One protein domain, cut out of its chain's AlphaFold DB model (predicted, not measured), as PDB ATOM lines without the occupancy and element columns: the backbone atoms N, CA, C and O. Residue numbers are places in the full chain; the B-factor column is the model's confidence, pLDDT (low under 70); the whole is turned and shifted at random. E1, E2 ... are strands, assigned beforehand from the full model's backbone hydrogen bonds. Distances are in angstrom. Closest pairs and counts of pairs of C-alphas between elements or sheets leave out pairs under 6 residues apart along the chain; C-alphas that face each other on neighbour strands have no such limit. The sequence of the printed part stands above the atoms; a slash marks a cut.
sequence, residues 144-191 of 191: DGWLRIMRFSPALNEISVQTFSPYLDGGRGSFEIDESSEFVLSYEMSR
ATOM      1  N   ASP A 144     209.294 177.736 129.163       93.94
ATOM      2  CA  ASP A 144     207.992 178.418 129.185       93.94
ATOM      3  C   ASP A 144     207.871 179.634 128.247       93.94
ATOM      4  O   ASP A 144     206.996 180.474 128.425       93.94
ATOM      5  N   GLY A 145     208.722 179.733 127.219       94.12
ATOM      6  CA  GLY A 145     208.764 180.876 126.307       94.12
ATOM      7  C   GLY A 145     209.127 182.204 126.978       94.12
ATOM      8  O   GLY A 145     208.751 183.245 126.453       94.12
ATOM      9  N   TRP A 146     209.797 182.187 128.131       96.12
ATOM     10  CA  TRP A 146     210.229 183.404 128.814       96.12
ATOM     11  C   TRP A 146     211.143 184.260 127.925       96.12
ATOM     12  O   TRP A 146     212.050 183.760 127.256       96.12
ATOM     13  N   LEU A 147     210.890 185.565 127.932       96.06
ATOM     14  CA  LEU A 147     211.605 186.593 127.191       96.06
ATOM     15  C   LEU A 147     211.990 187.719 128.138       96.06
ATOM     16  O   LEU A 147     211.216 188.084 129.025       96.06
ATOM     17  N   ARG A 148     213.143 188.332 127.874       97.12
ATOM     18  CA  ARG A 148     213.554 189.549 128.560       97.12
ATOM     19  C   ARG A 148     213.193 190.781 127.740       97.12
ATOM     20  O   ARG A 148     213.574 190.897 126.577       97.12
ATOM     21  N   ILE A 149     212.477 191.710 128.362       97.94
ATOM     22  CA  ILE A 149     212.073 192.991 127.787       97.94
ATOM     23  C   ILE A 149     212.866 194.089 128.488       97.94
ATOM     24  O   ILE A 149     212.864 194.183 129.712       97.94
ATOM     25  N   MET A 150     213.536 194.931 127.704       98.12
ATOM     26  CA  MET A 150     214.242 196.109 128.203       98.12
ATOM     27  C   MET A 150     213.637 197.360 127.576       98.12
ATOM     28  O   MET A 150     213.639 197.522 126.354       98.12
ATOM     29  N   ARG A 151     213.110 198.252 128.414       97.69
ATOM     30  CA  ARG A 151     212.516 199.521 128.002       97.69
ATOM     31  C   ARG A 151     213.431 200.672 128.384       97.69
ATOM     32  O   ARG A 151     213.608 200.972 129.559       97.69
ATOM     33  N   PHE A 152     213.935 201.355 127.369       97.31
ATOM     34  CA  PHE A 152     214.771 202.537 127.513       97.31
ATOM     35  C   PHE A 152     213.883 203.774 127.674       97.31
ATOM     36  O   PHE A 152     212.987 204.007 126.858       97.31
ATOM     37  N   SER A 153     214.124 204.557 128.724       96.19
ATOM     38  CA  SER A 153     213.401 205.793 129.019       96.19
ATOM     39  C   SER A 153     214.371 206.975 129.086       96.19
ATOM     40  O   SER A 153     214.881 207.296 130.163       96.19
ATOM     41  N   PRO A 154     214.616 207.672 127.956       94.44
ATOM     42  CA  PRO A 154     215.546 208.799 127.926       94.44
ATOM     43  C   PRO A 154     215.172 209.938 128.872       94.44
ATOM     44  O   PRO A 154     216.041 210.575 129.450       94.44
ATOM     45  N   ALA A 155     213.872 210.167 129.071       93.62
ATOM     46  CA  ALA A 155     213.375 211.204 129.971       93.62
ATOM     47  C   ALA A 155     213.657 210.911 131.455       93.62
ATOM     48  O   ALA A 155     213.657 211.839 132.260       93.62
ATOM     49  N   LEU A 156     213.859 209.639 131.813       95.62
ATOM     50  CA  LEU A 156     214.114 209.211 133.190       95.62
ATOM     51  C   LEU A 156     215.570 208.800 133.424       95.62
ATOM     52  O   LEU A 156     215.951 208.618 134.572       95.62
ATOM     53  N   ASN A 157     216.386 208.680 132.370       96.12
ATOM     54  CA  ASN A 157     217.725 208.086 132.446       96.12
ATOM     55  C   ASN A 157     217.697 206.672 133.056       96.12
ATOM     56  O   ASN A 157     218.503 206.317 133.920       96.12
ATOM     57  N   GLU A 158     216.742 205.860 132.599       97.12
ATOM     58  CA  GLU A 158     216.472 204.530 133.146       97.12
ATOM     59  C   GLU A 158     216.228 203.492 132.049       97.12
ATOM     60  O   GLU A 158     215.607 203.772 131.018       97.12
ATOM     61  N   ILE A 159     216.674 202.262 132.310       98.38
ATOM     62  CA  ILE A 159     216.309 201.064 131.553       98.38
ATOM     63  C   ILE A 159     215.501 200.170 132.492       98.38
ATOM     64  O   ILE A 159     216.050 199.596 133.430       98.38
ATOM     65  N   SER A 160     214.197 200.055 132.247       98.38
ATOM     66  CA  SER A 160     213.341 199.105 132.963       98.38
ATOM     67  C   SER A 160     213.478 197.726 132.331       98.38
ATOM     68  O   SER A 160     213.452 197.592 131.106       98.38
ATOM     69  N   VAL A 161     213.646 196.712 133.168       98.56
ATOM     70  CA  VAL A 161     213.920 195.336 132.774       98.56
ATOM     71  C   VAL A 161     212.809 194.454 133.332       98.56
ATOM     72  O   VAL A 161     212.550 194.507 134.529       98.56
ATOM     73  N   GLN A 162     212.137 193.692 132.467       98.38
ATOM     74  CA  GLN A 162     211.004 192.827 132.820       98.38
ATOM     75  C   GLN A 162     211.095 191.469 132.113       98.38
ATOM     76  O   GLN A 162     211.427 191.409 130.925       98.38
ATOM     77  N   THR A 163     210.736 190.390 132.805       97.88
ATOM     78  CA  THR A 163     210.650 189.033 132.248       97.88
ATOM     79  C   THR A 163     209.194 188.659 131.970       97.88
ATOM     80  O   THR A 163     208.330 188.741 132.842       97.88
ATOM     81  N   PHE A 164     208.902 188.257 130.733       97.88
ATOM     82  CA  PHE A 164     207.547 187.976 130.257       97.88
ATOM     83  C   PHE A 164     207.497 186.681 129.453       97.88
ATOM     84  O   PHE A 164     208.325 186.455 128.574       97.88
ATOM     85  N   SER A 165     206.493 185.848 129.704       97.81
ATOM     86  CA  SER A 165     206.182 184.690 128.873       97.81
ATOM     87  C   SER A 165     204.884 184.947 128.116       97.81
ATOM     88  O   SER A 165     203.867 185.177 128.766       97.81
ATOM     89  N   PRO A 166     204.851 184.827 126.776       96.31
ATOM     90  CA  PRO A 166     203.613 184.847 126.002       96.31
ATOM     91  C   PRO A 166     202.864 183.503 126.039       96.31
ATOM     92  O   PRO A 166     201.727 183.423 125.589       96.31
ATOM     93  N   TYR A 167     203.495 182.429 126.523       95.50
ATOM     94  CA  TYR A 167     202.934 181.075 126.511       95.50
ATOM     95  C   TYR A 167     202.048 180.794 127.730       95.50
ATOM     96  O   TYR A 167     201.057 180.062 127.644       95.50
ATOM     97  N   LEU A 168     202.400 181.374 128.877       95.31
ATOM     98  CA  LEU A 168     201.664 181.186 130.121       95.31
ATOM     99  C   LEU A 168     200.260 181.806 130.079       95.31
ATOM    100  O   LEU A 168     199.870 182.497 129.139       95.31
ATOM    101  N   ASP A 169     199.472 181.496 131.110       95.19
ATOM    102  CA  ASP A 169     198.087 181.958 131.261       95.19
ATOM    103  C   ASP A 169     197.185 181.635 130.049       95.19
ATOM    104  O   ASP A 169     196.386 182.445 129.577       95.19
ATOM    105  N   GLY A 170     197.352 180.431 129.490       93.19
ATOM    106  CA  GLY A 170     196.608 179.997 128.306       93.19
ATOM    107  C   GLY A 170     196.903 180.837 127.058       93.19
ATOM    108  O   GLY A 170     196.015 181.007 126.226       93.19
ATOM    109  N   GLY A 171     198.117 181.386 126.945       93.06
ATOM    110  CA  GLY A 171     198.548 182.216 125.819       93.06
ATOM    111  C   GLY A 171     198.221 183.707 125.950       93.06
ATOM    112  O   GLY A 171     198.488 184.464 125.020       93.06
ATOM    113  N   ARG A 172     197.639 184.155 127.073       95.62
ATOM    114  CA  ARG A 172     197.499 185.596 127.374       95.62
ATOM    115  C   ARG A 172     198.808 186.222 127.846       95.62
ATOM    116  O   ARG A 172     198.981 187.435 127.751       95.62
ATOM    117  N   GLY A 173     199.716 185.374 128.309       96.81
ATOM    118  CA  GLY A 173     201.016 185.731 128.819       96.81
ATOM    119  C   GLY A 173     201.007 186.184 130.273       96.81
ATOM    120  O   GLY A 173     199.977 186.524 130.851       96.81
ATOM    121  N   SER A 174     202.181 186.130 130.888       97.56
ATOM    122  CA  SER A 174     202.381 186.424 132.303       97.56
ATOM    123  C   SER A 174     203.767 187.017 132.528       97.56
ATOM    124  O   SER A 174     204.716 186.651 131.832       97.56
ATOM    125  N   PHE A 175     203.866 187.932 133.489       97.44
ATOM    126  CA  PHE A 175     205.134 188.483 133.952       97.44
ATOM    127  C   PHE A 175     205.644 187.689 135.149       97.44
ATOM    128  O   PHE A 175     204.863 187.262 136.002       97.44
ATOM    129  N   GLU A 176     206.958 187.539 135.217       96.19
ATOM    130  CA  GLU A 176     207.656 187.139 136.432       96.19
ATOM    131  C   GLU A 176     208.075 188.412 137.179       96.19
ATOM    132  O   GLU A 176     208.553 189.361 136.560       96.19
ATOM    133  N   ILE A 177     207.812 188.467 138.486       94.56
ATOM    134  CA  ILE A 177     207.819 189.717 139.276       94.56
ATOM    135  C   ILE A 177     208.777 189.670 140.475       94.56
ATOM    136  O   ILE A 177     208.603 190.402 141.449       94.56
ATOM    137  N   ASP A 178     209.752 188.762 140.456       94.69
ATOM    138  CA  ASP A 178     210.820 188.759 141.456       94.69
ATOM    139  C   ASP A 178     211.935 189.757 141.115       94.69
ATOM    140  O   ASP A 178     211.985 190.330 140.027       94.69
ATOM    141  N   GLU A 179     212.855 189.961 142.059       95.25
ATOM    142  CA  GLU A 179     213.953 190.930 141.936       95.25
ATOM    143  C   GLU A 179     214.906 190.660 140.761       95.25
ATOM    144  O   GLU A 179     215.583 191.573 140.291       95.25
ATOM    145  N   SER A 180     214.969 189.416 140.278       95.00
ATOM    146  CA  SER A 180     215.795 189.030 139.131       95.00
ATOM    147  C   SER A 180     215.066 189.155 137.790       95.00
ATOM    148  O   SER A 180     215.715 189.153 136.736       95.00
ATOM    149  N   SER A 181     213.746 189.324 137.849       96.81
ATOM    150  CA  SER A 181     212.822 189.400 136.720       96.81
ATOM    151  C   SER A 181     212.294 190.808 136.460       96.81
ATOM    152  O   SER A 181     211.963 191.119 135.318       96.81
ATOM    153  N   GLU A 182     212.226 191.665 137.484       98.00
ATOM    154  CA  GLU A 182     211.735 193.040 137.384       98.00
ATOM    155  C   GLU A 182     212.627 194.018 138.165       98.00
ATOM    156  O   GLU A 182     212.661 194.021 139.394       98.00
ATOM    157  N   PHE A 183     213.356 194.873 137.443       98.19
ATOM    158  CA  PHE A 183     214.255 195.867 138.039       98.19
ATOM    159  C   PHE A 183     214.527 197.047 137.097       98.19
ATOM    160  O   PHE A 183     214.094 197.076 135.943       98.19
ATOM    161  N   VAL A 184     215.256 198.049 137.595       98.31
ATOM    162  CA  VAL A 184     215.643 199.248 136.842       98.31
ATOM    163  C   VAL A 184     217.156 199.427 136.888       98.31
ATOM    164  O   VAL A 184     217.777 199.299 137.942       98.31
ATOM    165  N   LEU A 185     217.747 199.747 135.738       98.25
ATOM    166  CA  LEU A 185     219.133 200.189 135.620       98.25
ATOM    167  C   LEU A 185     219.167 201.701 135.417       98.25
ATOM    168  O   LEU A 185     218.454 202.224 134.560       98.25
ATOM    169  N   SER A 186     220.026 202.397 136.156       97.25
ATOM    170  CA  SER A 186     220.291 203.817 135.928       97.25
ATOM    171  C   SER A 186     221.271 203.981 134.768       97.25
ATOM    172  O   SER A 186     222.359 203.412 134.786       97.25
ATOM    173  N   TYR A 187     220.913 204.771 133.761       96.06
ATOM    174  CA  TYR A 187     221.775 205.020 132.608       96.06
ATOM    175  C   TYR A 187     221.511 206.403 132.008       96.06
ATOM    176  O   TYR A 187     220.396 206.710 131.595       96.06
ATOM    177  N   GLU A 188     222.551 207.236 131.938       93.00
ATOM    178  CA  GLU A 188     222.466 208.594 131.391       93.00
ATOM    179  C   GLU A 188     222.220 208.556 129.868       93.00
ATOM    180  O   GLU A 188     223.099 208.258 129.058       93.00
ATOM    181  N   MET A 189     220.991 208.868 129.468       91.12
ATOM    182  CA  MET A 189     220.537 208.937 128.078       91.12
ATOM    183  C   MET A 189     220.359 210.381 127.602       91.12
ATOM    184  O   MET A 189     220.475 210.643 126.406       91.12
ATOM    185  N   SER A 190     220.107 211.315 128.519       74.75
ATOM    186  CA  SER A 190     219.993 212.741 128.229       74.75
ATOM    187  C   SER A 190     221.376 213.372 128.022       74.75
ATOM    188  O   SER A 190     222.016 213.777 128.990       74.75
ATOM    189  N   ARG A 191     221.824 213.469 126.770       57.56
ATOM    190  CA  ARG A 191     222.872 214.401 126.331       57.56
ATOM    191  C   ARG A 191     222.483 215.010 124.998       57.56
ATOM    192  O   ARG A 191     221.997 214.234 124.147       57.56
TER     193      ARG A 191
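What this domain is: This is residues 144 to 191 of the 191 residues of an uncharacterized protein of marine metagenome (UniProt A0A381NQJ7). The domain is a single narrow, twisted ribbon of antiparallel strands, with the long strand E2 in its middle, E1 along one side of E2, and the shorter E4 and E3 one after the other along the other side. It is one layer with no named helix over either face, and it has the outline of a rod, spanning 43 by 18 by 12 A. The printed part has 48 residues with four named strands, E1, E2, E3 and E4 in that order along the chain, in one branched, antiparallel sheet. The class is all strand, though under half of the residues, 23 of 48, are in named elements. The whole is loose, with a radius of gyration of the C-alphas of 12.8 A.

How they stand to each other: E1, residues 147 to 153, and E2, residues 158 to 165, form an antiparallel hairpin with 156 degrees between their directions. The C-alphas of Met 150 and Val 161 face each other at 4.6 A, and N 149 and O 162 are within hydrogen-bond range at 2.8 A, as are N 160 and O 151 at 2.9 A. E3, residues 174 to 176, forms a second hairpin with E2, antiparallel at 123 degrees. Here C-alphas 164 and 175 face each other at 4.4 A, and N 174 and O 165 are 2.9 A apart. E1, E2 and E3 make a meander, each strand the antiparallel neighbour of the one before. E4, residues 182 to 186, is antiparallel to E2 at 159 degrees, with C-alphas 160 and 184 facing each other at 4.5 A and N 161 and O 183 at 2.8 A. The pairing is staggered: E2 pairs with E1 over residues 158 to 164, with E4 over 158 to 162 and with E3 over 163 to 165. E1 lies on one side of E2, and E3 and E4 lie on the other side. E1, E3 and E4 are edge strands. E1 and E3 are apart. The closest C-alphas of E3 and E4 are those of Glu 176 and Glu 182, 7.2 A apart.

Where its parts are: E1 begins at C-alpha 147, at (211.605, 186.593, 127.191), and is 19.4 A long. E2, the longest strand, measures 22.8 A and ends at C-alpha 165, at (206.182, 184.690, 128.873). E3 has three residues. E4 is 13.8 A long and ends at C-alpha 186, at (220.291, 203.817, 135.928).

The domain as a whole: The two C-alphas farthest apart are those of Gly 170 and Arg 191, 43.3 A. The sheet is only just strongly twisted, with C-alphas up to 4.3 A off its best plane. The links E1 to E2 and E3 to E4 are tight, E2 to E3 is short, and no link is long. The printed part has no cut and ends at the chain's last residue. The mean pLDDT of the printed part is 95.0, and residue 191 is under 70.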